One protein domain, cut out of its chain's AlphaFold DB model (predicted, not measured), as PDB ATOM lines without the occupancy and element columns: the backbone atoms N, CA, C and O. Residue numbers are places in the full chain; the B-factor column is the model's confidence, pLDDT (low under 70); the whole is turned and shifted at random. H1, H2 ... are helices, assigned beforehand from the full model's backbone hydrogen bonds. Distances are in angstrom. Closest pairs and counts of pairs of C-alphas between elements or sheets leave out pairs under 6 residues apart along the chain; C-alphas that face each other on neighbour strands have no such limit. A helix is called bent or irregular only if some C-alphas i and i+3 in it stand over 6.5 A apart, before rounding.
ATOM      1  N   ASP A  95     107.118 112.147  76.940       84.00
ATOM      2  CA  ASP A  95     107.736 113.194  77.771       84.00
ATOM      3  C   ASP A  95     106.757 114.326  78.133       84.00
ATOM      4  O   ASP A  95     106.733 114.777  79.277       84.00
ATOM      5  N   ASP A  96     105.900 114.756  77.195       80.38
ATOM      6  CA  ASP A  96     104.880 115.785  77.458       80.38
ATOM      7  C   ASP A  96     103.880 115.329  78.539       80.38
ATOM      8  O   ASP A  96     103.373 116.139  79.315       80.38
ATOM      9  N   ALA A  97     103.566 114.030  78.574       80.69
ATOM     10  CA  ALA A  97     102.644 113.446  79.541       80.69
ATOM     11  C   ALA A  97     103.315 113.152  80.893       80.69
ATOM     12  O   ALA A  97     102.644 113.243  81.919       80.69
ATOM     13  N   ILE A  98     104.622 112.857  80.907       82.19
ATOM     14  CA  ILE A  98     105.421 112.745  82.138       82.19
ATOM     15  C   ILE A  98     105.540 114.108  82.816       82.19
ATOM     16  O   ILE A  98     105.246 114.203  84.001       82.19
ATOM     17  N   ILE A  99     105.858 115.175  82.075       79.75
ATOM     18  CA  ILE A  99     105.908 116.536  82.640       79.75
ATOM     19  C   ILE A  99     104.551 116.909  83.252       79.75
ATOM     20  O   ILE A  99     104.492 117.403  84.370       79.75
ATOM     21  N   TYR A 100     103.453 116.605  82.554       81.62
ATOM     22  CA  TYR A 100     102.102 116.842  83.068       81.62
ATOM     23  C   TYR A 100     101.775 116.031  84.336       81.62
ATOM     24  O   TYR A 100     101.035 116.506  85.190       81.62
ATOM     25  N   PHE A 101     102.308 114.813  84.460       82.44
ATOM     26  CA  PHE A 101     102.150 113.968  85.645       82.44
ATOM     27  C   PHE A 101     102.986 114.458  86.837       82.44
ATOM     28  O   PHE A 101     102.513 114.422  87.969       82.44
ATOM     29  N   GLU A 102     104.210 114.923  86.582       78.75
ATOM     30  CA  GLU A 102     105.167 115.368  87.604       78.75
ATOM     31  C   GLU A 102     104.942 116.813  88.078       78.75
ATOM     32  O   GLU A 102     105.522 117.224  89.079       78.75
ATOM     33  N   GLU A 103     104.087 117.589  87.402       76.06
ATOM     34  CA  GLU A 103     103.639 118.905  87.885       76.06
ATOM     35  C   GLU A 103     102.741 118.816  89.133       76.06
ATOM     36  O   GLU A 103     102.579 119.810  89.844       76.06
ATOM     37  N   TRP A 104     102.146 117.652  89.409       76.38
ATOM     38  CA  TRP A 104     101.288 117.450  90.573       76.38
ATOM     39  C   TRP A 104     102.104 117.142  91.831       76.38
ATOM     40  O   TRP A 104     103.002 116.304  91.817       76.38
ATOM     41  N   GLU A 105     101.754 117.784  92.949       68.62
ATOM     42  CA  GLU A 105     102.358 117.475  94.250       68.62
ATOM     43  C   GLU A 105     101.991 116.042  94.673       68.62
ATOM     44  O   GLU A 105     100.821 115.653  94.575       68.62
ATOM     45  N   GLU A 106     102.968 115.270  95.172       62.62
ATOM     46  CA  GLU A 106     102.801 113.850  95.551       62.62
ATOM     47  C   GLU A 106     101.589 113.620  96.480       62.62
ATOM     48  O   GLU A 106     100.873 112.626  96.334       62.62
ATOM     49  N   ASP A 107     101.289 114.588  97.353       60.28
ATOM     50  CA  ASP A 107     100.195 114.536  98.332       60.28
ATOM     51  C   ASP A 107      98.789 114.765  97.725       60.28
ATOM     52  O   ASP A 107      97.776 114.363  98.305       60.28
ATOM     53  N   THR A 108      98.695 115.377  96.536       67.12
ATOM     54  CA  THR A 108      97.416 115.694  95.847       67.12
ATOM     55  C   THR A 108      97.101 114.754  94.678       67.12
ATOM     56  O   THR A 108      95.966 114.676  94.189       67.12
ATOM     57  N   LEU A 109      98.102 113.979  94.262       72.94
ATOM     58  CA  LEU A 109      98.115 113.163  93.051       72.94
ATOM     59  C   LEU A 109      96.993 112.106  93.023       72.94
ATOM     60  O   LEU A 109      96.347 111.885  91.995       72.94
ATOM     61  N   PHE A 110      96.692 111.487  94.169       72.62
ATOM     62  CA  PHE A 110      95.659 110.446  94.304       72.62
ATOM     63  C   PHE A 110      94.414 110.879  95.084       72.62
ATOM     64  O   PHE A 110      93.557 110.043  95.374       72.62
ATOM     65  N   THR A 111      94.277 112.171  95.374       69.00
ATOM     66  CA  THR A 111      93.090 112.751  96.017       69.00
ATOM     67  C   THR A 111      92.332 113.627  95.029       69.00
ATOM     68  O   THR A 111      91.294 113.213  94.510       69.00
ATOM     69  N   GLU A 112      92.874 114.798  94.702       71.00
ATOM     70  CA  GLU A 112      92.252 115.772  93.799       71.00
ATOM     71  C   GLU A 112      92.380 115.339  92.330       71.00
ATOM     72  O   GLU A 112      91.401 115.382  91.581       71.00
ATOM     73  N   HIS A 113      93.543 114.797  91.947       70.56
ATOM     74  CA  HIS A 113      93.864 114.413  90.564       70.56
ATOM     75  C   HIS A 113      93.637 112.922  90.245       70.56
ATOM     76  O   HIS A 113      93.927 112.446  89.142       70.56
ATOM     77  N   ALA A 114      93.022 112.157  91.158       71.62
ATOM     78  CA  ALA A 114      92.873 110.697  91.053       71.62
ATOM     79  C   ALA A 114      92.205 110.217  89.748       71.62
ATOM     80  O   ALA A 114      92.500 109.136  89.222       71.62
ATOM     81  N   ARG A 115      91.265 111.009  89.214       73.56
ATOM     82  CA  ARG A 115      90.553 110.698  87.967       73.56
ATOM     83  C   ARG A 115      91.424 110.940  86.736       73.56
ATOM     84  O   ARG A 115      91.339 110.162  85.785       73.56
ATOM     85  N   GLU A 116      92.235 111.990  86.759       76.88
ATOM     86  CA  GLU A 116      93.146 112.362  85.678       76.88
ATOM     87  C   GLU A 116      94.313 111.382  85.623       76.88
ATOM     88  O   GLU A 116      94.568 110.844  84.551       76.88
ATOM     89  N   VAL A 117      94.891 110.998  86.768       80.56
ATOM     90  CA  VAL A 117      95.917 109.943  86.855       80.56
ATOM     91  C   VAL A 117      95.408 108.607  86.295       80.56
ATOM     92  O   VAL A 117      96.099 107.953  85.515       80.56
ATOM     93  N   LYS A 118      94.166 108.200  86.613       79.38
ATOM     94  CA  LYS A 118      93.558 106.975  86.048       79.38
ATOM     95  C   LYS A 118      93.394 107.045  84.529       79.38
ATOM     96  O   LYS A 118      93.593 106.040  83.849       79.38
ATOM     97  N   GLN A 119      93.009 108.202  83.994       80.06
ATOM     98  CA  GLN A 119      92.883 108.387  82.550       80.06
ATOM     99  C   GLN A 119      94.263 108.473  81.870       80.06
ATOM    100  O   GLN A 119      94.436 107.890  80.802       80.06
ATOM    101  N   LEU A 120      95.253 109.107  82.505       81.94
ATOM    102  CA  LEU A 120      96.636 109.193  82.034       81.94
ATOM    103  C   LEU A 120      97.283 107.801  81.966       81.94
ATOM    104  O   LEU A 120      97.854 107.443  80.942       81.94
ATOM    105  N   LEU A 121      97.066 106.957  82.983       82.50
ATOM    106  CA  LEU A 121      97.500 105.555  82.995       82.50
ATOM    107  C   LEU A 121      96.855 104.731  81.866       82.50
ATOM    108  O   LEU A 121      97.498 103.862  81.280       82.50
ATOM    109  N   GLN A 122      95.586 104.993  81.532       82.00
ATOM    110  CA  GLN A 122      94.929 104.350  80.386       82.00
ATOM    111  C   GLN A 122      95.504 104.823  79.047       82.00
ATOM    112  O   GLN A 122      95.625 104.014  78.126       82.00
ATOM    113  N   VAL A 123      95.860 106.106  78.928       81.25
ATOM    114  CA  VAL A 123      96.549 106.640  77.745       81.25
ATOM    115  C   VAL A 123      97.938 106.016  77.619       81.25
ATOM    116  O   VAL A 123      98.252 105.520  76.540       81.25
ATOM    117  N   ALA A 124      98.704 105.933  78.712       84.12
ATOM    118  CA  ALA A 124     100.025 105.307  78.741       84.12
ATOM    119  C   ALA A 124      99.969 103.848  78.256       84.12
ATOM    120  O   ALA A 124     100.640 103.482  77.293       84.12
ATOM    121  N   LYS A 125      99.042 103.050  78.811       83.31
ATOM    122  CA  LYS A 125      98.810 101.650  78.405       83.31
ATOM    123  C   LYS A 125      98.359 101.503  76.953       83.31
ATOM    124  O   LYS A 125      98.680 100.514  76.303       83.31
ATOM    125  N   LYS A 126      97.585 102.461  76.437       84.12
ATOM    126  CA  LYS A 126      97.077 102.425  75.058       84.12
ATOM    127  C   LYS A 126      98.135 102.836  74.031       84.12
ATOM    128  O   LYS A 126      98.117 102.307  72.923       84.12
ATOM    129  N   MET A 127      98.998 103.790  74.373       80.56
ATOM    130  CA  MET A 127     100.041 104.318  73.487       80.56
ATOM    131  C   MET A 127     101.371 103.559  73.614       80.56
ATOM    132  O   MET A 127     102.221 103.715  72.744       80.56
ATOM    133  N   GLY A 128     101.528 102.714  74.641       79.44
ATOM    134  CA  GLY A 128     102.759 101.961  74.904       79.44
ATOM    135  C   GLY A 128     103.848 102.804  75.572       79.44
ATOM    136  O   GLY A 128     105.018 102.627  75.263       79.44
ATOM    137  N   TRP A 129     103.456 103.748  76.427       88.88
ATOM    138  CA  TRP A 129     104.361 104.619  77.183       88.88
ATOM    139  C   TRP A 129     104.732 103.944  78.503       88.88
ATOM    140  O   TRP A 129     103.984 104.025  79.482       88.88
ATOM    141  N   GLU A 130     105.824 103.183  78.476       84.88
ATOM    142  CA  GLU A 130     106.271 102.347  79.591       84.88
ATOM    143  C   GLU A 130     106.831 103.180  80.756       84.88
ATOM    144  O   GLU A 130     106.502 102.873  81.899       84.88
ATOM    145  N   ASP A 131     107.571 104.268  80.500       83.44
ATOM    146  CA  ASP A 131     108.161 105.100  81.566       83.44
ATOM    147  C   ASP A 131     107.056 105.839  82.333       83.44
ATOM    148  O   ASP A 131     106.982 105.793  83.563       83.44
ATOM    149  N   LEU A 132     106.094 106.426  81.612       83.00
ATOM    150  CA  LEU A 132     104.939 107.051  82.262       83.00
ATOM    151  C   LEU A 132     104.113 106.034  83.064       83.00
ATOM    152  O   LEU A 132     103.639 106.343  84.160       83.00
ATOM    153  N   GLN A 133     103.922 104.823  82.534       85.00
ATOM    154  CA  GLN A 133     103.212 103.770  83.254       85.00
ATOM    155  C   GLN A 133     103.951 103.381  84.542       85.00
ATOM    156  O   GLN A 133     103.309 103.314  85.594       85.00
ATOM    157  N   GLU A 134     105.263 103.144  84.477       81.88
ATOM    158  CA  GLU A 134     106.076 102.761  85.636       81.88
ATOM    159  C   GLU A 134     106.081 103.852  86.712       81.88
ATOM    160  O   GLU A 134     105.905 103.537  87.889       81.88
ATOM    161  N   ARG A 135     106.180 105.135  86.337       81.25
ATOM    162  CA  ARG A 135     106.128 106.254  87.296       81.25
ATOM    163  C   ARG A 135     104.772 106.381  87.984       81.25
ATOM    164  O   ARG A 135     104.724 106.549  89.203       81.25
ATOM    165  N   ILE A 136     103.669 106.236  87.243       80.75
ATOM    166  CA  ILE A 136     102.320 106.249  87.830       80.75
ATOM    167  C   ILE A 136     102.127 105.057  88.777       80.75
ATOM    168  O   ILE A 136     101.585 105.216  89.872       80.75
ATOM    169  N   GLU A 137     102.550 103.856  88.375       81.06
ATOM    170  CA  GLU A 137     102.410 102.639  89.184       81.06
ATOM    171  C   GLU A 137     103.325 102.672  90.424       81.06
ATOM    172  O   GLU A 137     102.905 102.259  91.512       81.06
ATOM    173  N   TYR A 138     104.526 103.249  90.310       80.06
ATOM    174  CA  TYR A 138     105.406 103.518  91.445       80.06
ATOM    175  C   TYR A 138     104.758 104.506  92.417       80.06
ATOM    176  O   TYR A 138     104.605 104.163  93.589       80.06
ATOM    177  N   ALA A 139     104.273 105.660  91.949       77.31
ATOM    178  CA  ALA A 139     103.580 106.633  92.794       77.31
ATOM    179  C   ALA A 139     102.355 106.019  93.503       77.31
ATOM    180  O   ALA A 139     102.162 106.229  94.700       77.31
ATOM    181  N   GLN A 140     101.576 105.164  92.821       77.94
ATOM    182  CA  GLN A 140     100.458 104.429  93.438       77.94
ATOM    183  C   GLN A 140     100.911 103.508  94.577       77.94
ATOM    184  O   GLN A 140     100.214 103.380  95.582       77.94
ATOM    185  N   SER A 141     102.072 102.860  94.441       72.38
ATOM    186  CA  SER A 141     102.648 102.005  95.491       72.38
ATOM    187  C   SER A 141     103.178 102.791  96.699       72.38
ATOM    188  O   SER A 141     103.356 102.227  97.781       72.38
ATOM    189  N   GLN A 142     103.437 104.089  96.519       76.62
ATOM    190  CA  GLN A 142     103.949 104.987  97.549       76.62
ATOM    191  C   GLN A 142     102.857 105.843  98.215       76.62
ATOM    192  O   GLN A 142     103.197 106.691  99.028       76.62
ATOM    193  N   SER A 143     101.568 105.606  97.944       76.44
ATOM    194  CA  SER A 143     100.461 106.391  98.512       76.44
ATOM    195  C   SER A 143      99.686 105.633  99.597       76.44
ATOM    196  O   SER A 143      99.123 104.564  99.336       76.44
ATOM    197  N   GLU A 144      99.584 106.226 100.795       77.69
ATOM    198  CA  GLU A 144      98.789 105.692 101.914       77.69
ATOM    199  C   GLU A 144      97.306 105.550 101.536       77.69
ATOM    200  O   GLU A 144      96.680 104.522 101.790       77.69
ATOM    201  N   ILE A 145      96.749 106.541 100.838       77.06
ATOM    202  CA  ILE A 145      95.325 106.596 100.475       77.06
ATOM    203  C   ILE A 145      94.950 105.456  99.519       77.06
ATOM    204  O   ILE A 145      93.933 104.784  99.712       77.06
ATOM    205  N   VAL A 146      95.801 105.174  98.528       77.19
ATOM    206  CA  VAL A 146      95.603 104.053  97.595       77.19
ATOM    207  C   VAL A 146      95.702 102.711  98.329       77.19
ATOM    208  O   VAL A 146      94.940 101.782  98.041       77.19
ATOM    209  N   ALA A 147      96.608 102.597  99.302       78.56
ATOM    210  CA  ALA A 147      96.744 101.406 100.133       78.56
ATOM    211  C   ALA A 147      95.526 101.194 101.058       78.56
ATOM    212  O   ALA A 147      95.054 100.057 101.178       78.56
ATOM    213  N   ILE A 148      94.959 102.266 101.626       81.00
ATOM    214  CA  ILE A 148      93.723 102.238 102.425       81.00
ATOM    215  C   ILE A 148      92.530 101.797 101.572       81.00
ATOM    216  O   ILE A 148      91.836 100.857 101.962       81.00
ATOM    217  N   GLU A 149      92.299 102.399 100.400       78.19
ATOM    218  CA  GLU A 149      91.205 101.987  99.502       78.19
ATOM    219  C   GLU A 149      91.333 100.510  99.109       78.19
ATOM    220  O   GLU A 149      90.361  99.746  99.129       78.19
ATOM    221  N   LYS A 150      92.560 100.078  98.793       79.75
ATOM    222  CA  LYS A 150      92.843  98.687  98.452       79.75
ATOM    223  C   LYS A 150      92.532  97.760  99.623       79.75
ATOM    224  O   LYS A 150      91.893  96.737  99.393       79.75
ATOM    225  N   PHE A 151      92.922  98.105 100.848       82.94
ATOM    226  CA  PHE A 151      92.615  97.304 102.033       82.94
ATOM    227  C   PHE A 151      91.112  97.273 102.348       82.94
ATOM    228  O   PHE A 151      90.570  96.213 102.642       82.94
ATOM    229  N   GLN A 152      90.407  98.400 102.216       81.25
ATOM    230  CA  GLN A 152      88.953  98.471 102.419       81.25
ATOM    231  C   GLN A 152      88.162  97.666 101.378       81.25
ATOM    232  O   GLN A 152      87.066  97.195 101.669       81.25
ATOM    233  N   SER A 153      88.717  97.474 100.177       78.50
ATOM    234  CA  SER A 153      88.125  96.610  99.149       78.50
ATOM    235  C   SER A 153      88.296  95.108  99.419       78.50
ATOM    236  O   SER A 153      87.716  94.288  98.703       78.50
ATOM    237  N   TRP A 154      89.109  94.718 100.408       81.50
ATOM    238  CA  TRP A 154      89.303  93.308 100.737       81.50
ATOM    239  C   TRP A 154      88.076  92.736 101.441       81.50
ATOM    240  O   TRP A 154      87.445  93.376 102.277       81.50
ATOM    241  N   ASP A 155      87.774  91.475 101.139       75.06
ATOM    242  CA  ASP A 155      86.841  90.701 101.946       75.06
ATOM    243  C   ASP A 155      87.534  90.294 103.255       75.06
ATOM    244  O   ASP A 155      88.324  89.351 103.293       75.06
ATOM    245  N   LEU A 156      87.272  91.057 104.318       77.44
ATOM    246  CA  LEU A 156      87.841  90.867 105.657       77.44
ATOM    247  C   LEU A 156      87.002  89.910 106.527       77.44
ATOM    248  O   LEU A 156      87.136  89.903 107.754       77.44
ATOM    249  N   SER A 157      86.084  89.144 105.925       69.69
ATOM    250  CA  SER A 157      85.220  88.199 106.647       69.69
ATOM    251  C   SER A 157      85.907  86.875 107.006       69.69
ATOM    252  O   SER A 157      85.422  86.167 107.891       69.69
ATOM    253  N   ASN A 158      87.041  86.547 106.375       65.38
ATOM    254  CA  ASN A 158      87.828  85.342 106.636       65.38
ATOM    255  C   ASN A 158      89.325  85.661 106.815       65.38
ATOM    256  O   ASN A 158      89.779  86.753 106.494       65.38
ATOM    257  N   SER A 159      90.110  84.707 107.322       68.00
ATOM    258  CA  SER A 159      91.533  84.902 107.639       68.00
ATOM    259  C   SER A 159      92.489  84.751 106.443       68.00
ATOM    260  O   SER A 159      93.705  84.822 106.624       68.00
ATOM    261  N   ASP A 160      91.995  84.554 105.216       75.50
ATOM    262  CA  ASP A 160      92.839  84.250 104.044       75.50
ATOM    263  C   ASP A 160      93.720  85.437 103.630       75.50
ATOM    264  O   ASP A 160      94.773  85.275 103.010       75.50
ATOM    265  N   LYS A 161      93.306  86.655 103.995       79.19
ATOM    266  CA  LYS A 161      94.059  87.888 103.738       79.19
ATOM    267  C   LYS A 161      95.063  88.230 104.837       79.19
ATOM    268  O   LYS A 161      95.769  89.222 104.691       79.19
ATOM    269  N   LEU A 162      95.187  87.420 105.896       78.00
ATOM    270  CA  LEU A 162      96.094  87.692 107.019       78.00
ATOM    271  C   LEU A 162      97.570  87.856 106.593       78.00
ATOM    272  O   LEU A 162      98.170  88.851 106.989       78.00
ATOM    273  N   PRO A 163      98.164  87.004 105.728       79.62
ATOM    274  CA  PRO A 163      99.550  87.209 105.292       79.62
ATOM    275  C   PRO A 163      99.747  88.498 104.481       79.62
ATOM    276  O   PRO A 163     100.801  89.123 104.552       79.62
ATOM    277  N   ALA A 164      98.737  88.905 103.706       80.00
ATOM    278  CA  ALA A 164      98.774  90.147 102.937       80.00
ATOM    279  C   ALA A 164      98.566  91.376 103.836       80.00
ATOM    280  O   ALA A 164      99.203  92.401 103.613       80.00
ATOM    281  N   ALA A 165      97.725  91.257 104.867       81.56
ATOM    282  CA  ALA A 165      97.517  92.279 105.884       81.56
ATOM    283  C   ALA A 165      98.782  92.496 106.724       81.56
ATOM    284  O   ALA A 165      99.157  93.635 106.941       81.56
ATOM    285  N   LEU A 166      99.492  91.431 107.117       81.81
ATOM    286  CA  LEU A 166     100.760  91.545 107.850       81.81
ATOM    287  C   LEU A 166     101.843  92.269 107.036       81.81
ATOM    288  O   LEU A 166     102.514  93.141 107.570       81.81
ATOM    289  N   LYS A 167     101.961  91.983 105.732       82.69
ATOM    290  CA  LYS A 167     102.875  92.727 104.845       82.69
ATOM    291  C   LYS A 167     102.472  94.189 104.661       82.69
ATOM    292  O   LYS A 167     103.330  95.053 104.519       82.69
ATOM    293  N   LEU A 168     101.168  94.464 104.613       82.50
ATOM    294  CA  LEU A 168     100.663  95.830 104.506       82.50
ATOM    295  C   LEU A 168     100.881  96.608 105.809       82.50
ATOM    296  O   LEU A 168     101.174  97.794 105.756       82.50
ATOM    297  N   LEU A 169     100.780  95.927 106.953       82.56
ATOM    298  CA  LEU A 169     101.094  96.471 108.269       82.56
ATOM    299  C   LEU A 169     102.582  96.806 108.399       82.56
ATOM    300  O   LEU A 169     102.910  97.908 108.809       82.56
ATOM    301  N   GLU A 170     103.464  95.892 107.989       82.31
ATOM    302  CA  GLU A 170     104.916  96.119 107.945       82.31
ATOM    303  C   GLU A 170     105.253  97.337 107.067       82.31
ATOM    304  O   GLU A 170     105.966  98.239 107.494       82.31
ATOM    305  N   MET A 171     104.636  97.439 105.885       80.75
ATOM    306  CA  MET A 171     104.805  98.596 104.999       80.75
ATOM    307  C   MET A 171     104.263  99.904 105.598       80.75
ATOM    308  O   MET A 171     104.865 100.955 105.384       80.75
ATOM    309  N   ALA A 172     103.136  99.857 106.315       82.25
ATOM    310  CA  ALA A 172     102.569 101.026 106.982       82.25
ATOM    311  C   ALA A 172     103.488 101.525 108.110       82.25
ATOM    312  O   ALA A 172     103.735 102.723 108.211       82.25
ATOM    313  N   GLN A 173     104.058 100.599 108.889       80.94
ATOM    314  CA  GLN A 173     104.996 100.890 109.976       80.94
ATOM    315  C   GLN A 173     106.320 101.467 109.467       80.94
ATOM    316  O   GLN A 173     106.798 102.464 110.003       80.94
ATOM    317  N   ASP A 174     106.885 100.896 108.400       80.00
ATOM    318  CA  ASP A 174     108.139 101.380 107.809       80.00
ATOM    319  C   ASP A 174     108.019 102.807 107.247       80.00
ATOM    320  O   ASP A 174     109.002 103.550 107.214       80.00
ATOM    321  N   LYS A 175     106.820 103.200 106.799       77.50
ATOM    322  CA  LYS A 175     106.556 104.507 106.178       77.50
ATOM    323  C   LYS A 175     105.902 105.539 107.100       77.50
ATOM    324  O   LYS A 175     105.776 106.691 106.690       77.50
ATOM    325  N   GLY A 176     105.502 105.156 108.313       74.25
ATOM    326  CA  GLY A 176     104.788 106.038 109.244       74.25
ATOM    327  C   GLY A 176     103.354 106.370 108.810       74.25
ATOM    328  O   GLY A 176     102.893 107.490 109.009       74.25
ATOM    329  N   TRP A 177     102.666 105.422 108.169       86.56
ATOM    330  CA  TRP A 177     101.268 105.537 107.735       86.56
ATOM    331  C   TRP A 177     100.318 105.138 108.868       86.56
ATOM    332  O   TRP A 177      99.792 104.018 108.900       86.56
ATOM    333  N   ASP A 178     100.146 106.046 109.828       79.19
ATOM    334  CA  ASP A 178      99.418 105.796 111.076       79.19
ATOM    335  C   ASP A 178      97.951 105.379 110.841       79.19
ATOM    336  O   ASP A 178      97.407 104.544 111.578       79.19
ATOM    337  N   ASP A 179      97.282 105.920 109.815       78.50
ATOM    338  CA  ASP A 179      95.872 105.625 109.542       78.50
ATOM    339  C   ASP A 179      95.704 104.217 108.959       78.50
ATOM    340  O   ASP A 179      94.822 103.459 109.392       78.50
ATOM    341  N   LEU A 180      96.575 103.821 108.022       82.06
ATOM    342  CA  LEU A 180      96.587 102.454 107.500       82.06
ATOM    343  C   LEU A 180      97.015 101.445 108.575       82.06
ATOM    344  O   LEU A 180      96.374 100.399 108.706       82.06
ATOM    345  N   GLU A 181      98.044 101.756 109.367       82.75
ATOM    346  CA  GLU A 181      98.518 100.902 110.460       82.75
ATOM    347  C   GLU A 181      97.380 100.587 111.440       82.75
ATOM    348  O   GLU A 181      97.077  99.416 111.693       82.75
ATOM    349  N   ASN A 182      96.678 101.609 111.935       81.62
ATOM    350  CA  ASN A 182      95.571 101.430 112.875       81.62
ATOM    351  C   ASN A 182      94.440 100.564 112.298       81.62
ATOM    352  O   ASN A 182      93.838  99.738 113.001       81.62
ATOM    353  N   LEU A 183      94.147 100.735 111.008       81.88
ATOM    354  CA  LEU A 183      93.067 100.034 110.323       81.88
ATOM    355  C   LEU A 183      93.418  98.553 110.090       81.88
ATOM    356  O   LEU A 183      92.575  97.675 110.315       81.88
ATOM    357  N   VAL A 184      94.672  98.260 109.742       83.12
ATOM    358  CA  VAL A 184      95.176  96.895 109.537       83.12
ATOM    359  C   VAL A 184      95.389  96.163 110.871       83.12
ATOM    360  O   VAL A 184      94.965  95.011 110.991       83.12
ATOM    361  N   ILE A 185      95.931  96.818 111.910       80.75
ATOM    362  CA  ILE A 185      96.115  96.235 113.259       80.75
ATOM    363  C   ILE A 185      94.793  95.726 113.828       80.75
ATOM    364  O   ILE A 185      94.745  94.650 114.423       80.75
ATOM    365  N   LYS A 186      93.700  96.472 113.642       80.31
ATOM    366  CA  LYS A 186      92.379  96.066 114.136       80.31
ATOM    367  C   LYS A 186      91.907  94.751 113.507       80.31
ATOM    368  O   LYS A 186      91.300  93.929 114.194       80.31
ATOM    369  N   TYR A 187      92.188  94.544 112.221       79.75
ATOM    370  CA  TYR A 187      91.890  93.293 111.526       79.75
ATOM    371  C   TYR A 187      92.842  92.162 111.938       79.75
ATOM    372  O   TYR A 187      92.371  91.055 112.195       79.75
ATOM    373  N   VAL A 188      94.148  92.433 112.059       77.50
ATOM    374  CA  VAL A 188      95.147  91.443 112.498       77.50
ATOM    375  C   VAL A 188      94.817  90.940 113.904       77.50
ATOM    376  O   VAL A 188      94.657  89.737 114.074       77.50
ATOM    377  N   ARG A 189      94.553  91.837 114.866       74.94
ATOM    378  CA  ARG A 189      94.141  91.467 116.232       74.94
ATOM    379  C   ARG A 189      92.852  90.654 116.252       74.94
ATOM    380  O   ARG A 189      92.817  89.602 116.866       74.94
ATOM    381  N   LYS A 190      91.817  91.066 115.509       72.88
ATOM    382  CA  LYS A 190      90.564  90.293 115.407       72.88
ATOM    383  C   LYS A 190      90.784  88.893 114.811       72.88
ATOM    384  O   LYS A 190      90.087  87.960 115.193       72.88
ATOM    385  N   SER A 191      91.717  88.761 113.870       68.62
ATOM    386  CA  SER A 191      92.052  87.490 113.215       68.62
ATOM    387  C   SER A 191      92.919  86.586 114.104       68.62
ATOM    388  O   SER A 191      92.791  85.362 114.049       68.62
ATOM    389  N   GLU A 192      93.780  87.170 114.938       61.44
ATOM    390  CA  GLU A 192      94.599  86.462 115.929       61.44
ATOM    391  C   GLU A 192      93.787  86.070 117.173       61.44
ATOM    392  O   GLU A 192      93.901  84.936 117.626       61.44
ATOM    393  N   ASP A 193      92.855  86.913 117.628       55.00
ATOM    394  CA  ASP A 193      91.907  86.606 118.712       55.00
ATOM    395  C   ASP A 193      90.936  85.468 118.332       55.00
ATOM    396  O   ASP A 193      90.431  84.754 119.194       55.00
ATOM    397  N   THR A 194      90.688  85.228 117.035       54.81
ATOM    398  CA  THR A 194      89.971  84.023 116.566       54.81
ATOM    399  C   THR A 194      90.821  82.745 116.565       54.81
ATOM    400  O   THR A 194      90.303  81.674 116.242       54.81
TER     401      THR A 194
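What this domain is: This is residues 95 to 194 of the 737 residues of an uncharacterized protein of Paenibacillus pectinilyticus (UniProt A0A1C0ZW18). Two small helical lobes sit end to end along a rod-shaped outline, each built on a helical hairpin, and the chain crosses from one to the other at the tight link between H3 and H4. One lobe has the hairpin of H2 and H3 with the short H1 loosely beside it; the other has the hairpin of H5 and H6 with the short H4 beside H6, near the middle of the whole. The 100 printed residues hold six named helices, H1 to H6 in chain order, and no named strand, and the class is all helix. The whole is loose, with a radius of gyration of the C-alphas of 16.0 A and spans of 52 by 25 by 20 A.

How they stand to each other: H5, residues 159 to 175, is the longest helix and forms a hairpin with H6, residues 178 to 193. They touch, closest at the C-alphas of Ala 172 and Glu 181, 5.3 A apart, and run opposite ways at a shallow tilt of 33 degrees, only just short of steep. H5 is irregular, with C-alphas 160 and 163 7.4 A apart, and has a kink of 29 degrees near residue 166. H4, residues 144 to 152, touches H6 at its residues 180 to 184 alone, the same way at a shallow tilt of 29 degrees; the closest C-alphas, of Ile 148 and Leu 180, are 5.8 A apart. H4 and H5 are close but not clearly touching, with the C-alphas of Glu 144 and Ala 172 closest at 7.9 A. H3, residues 130 to 141, and H4 are also close but not clearly touching; the closest C-alphas, of Gln 140 and Val 146, are 6.4 A apart, and the lines are about perpendicular, only just, at 72 degrees. H3 forms a hairpin with H2, residues 114 to 127: they touch, closest at the C-alphas of Ala 124 and Gln 133, 5.7 A apart, opposite ways at a shallow tilt of 31 degrees. H1, residues 95 to 102, is close to H3 but not clearly touching it, with the C-alphas of Ile 98 and Leu 132 closest at 5.7 A. H3 is apart from H5 and H6. In H1, H2, H3 and H4 every O i to N i+4 pair is within hydrogen-bond range; in H5 11 of 13 are, and in H6 11 of 12.

Where its parts are: H5 spans 24.7 A, H6 22.0 A, H2 20.0 A and H3 16.3 A from first to last C-alpha. H1 begins at C-alpha 95, (107.736, 113.194, 77.771), and H6 ends at C-alpha 193, (91.907, 86.606, 118.712).

The domain as a whole: The C-alphas of Asp 96 and Thr 194 are the two farthest apart, at 52.5 A. The printed part has no cut, and the link from H1 to H2, 11 residues, is long. The mean pLDDT of the printed part is 77.8, and it is under 70 at residues 105 to 108, 111, 157 to 159 and 191 to 194.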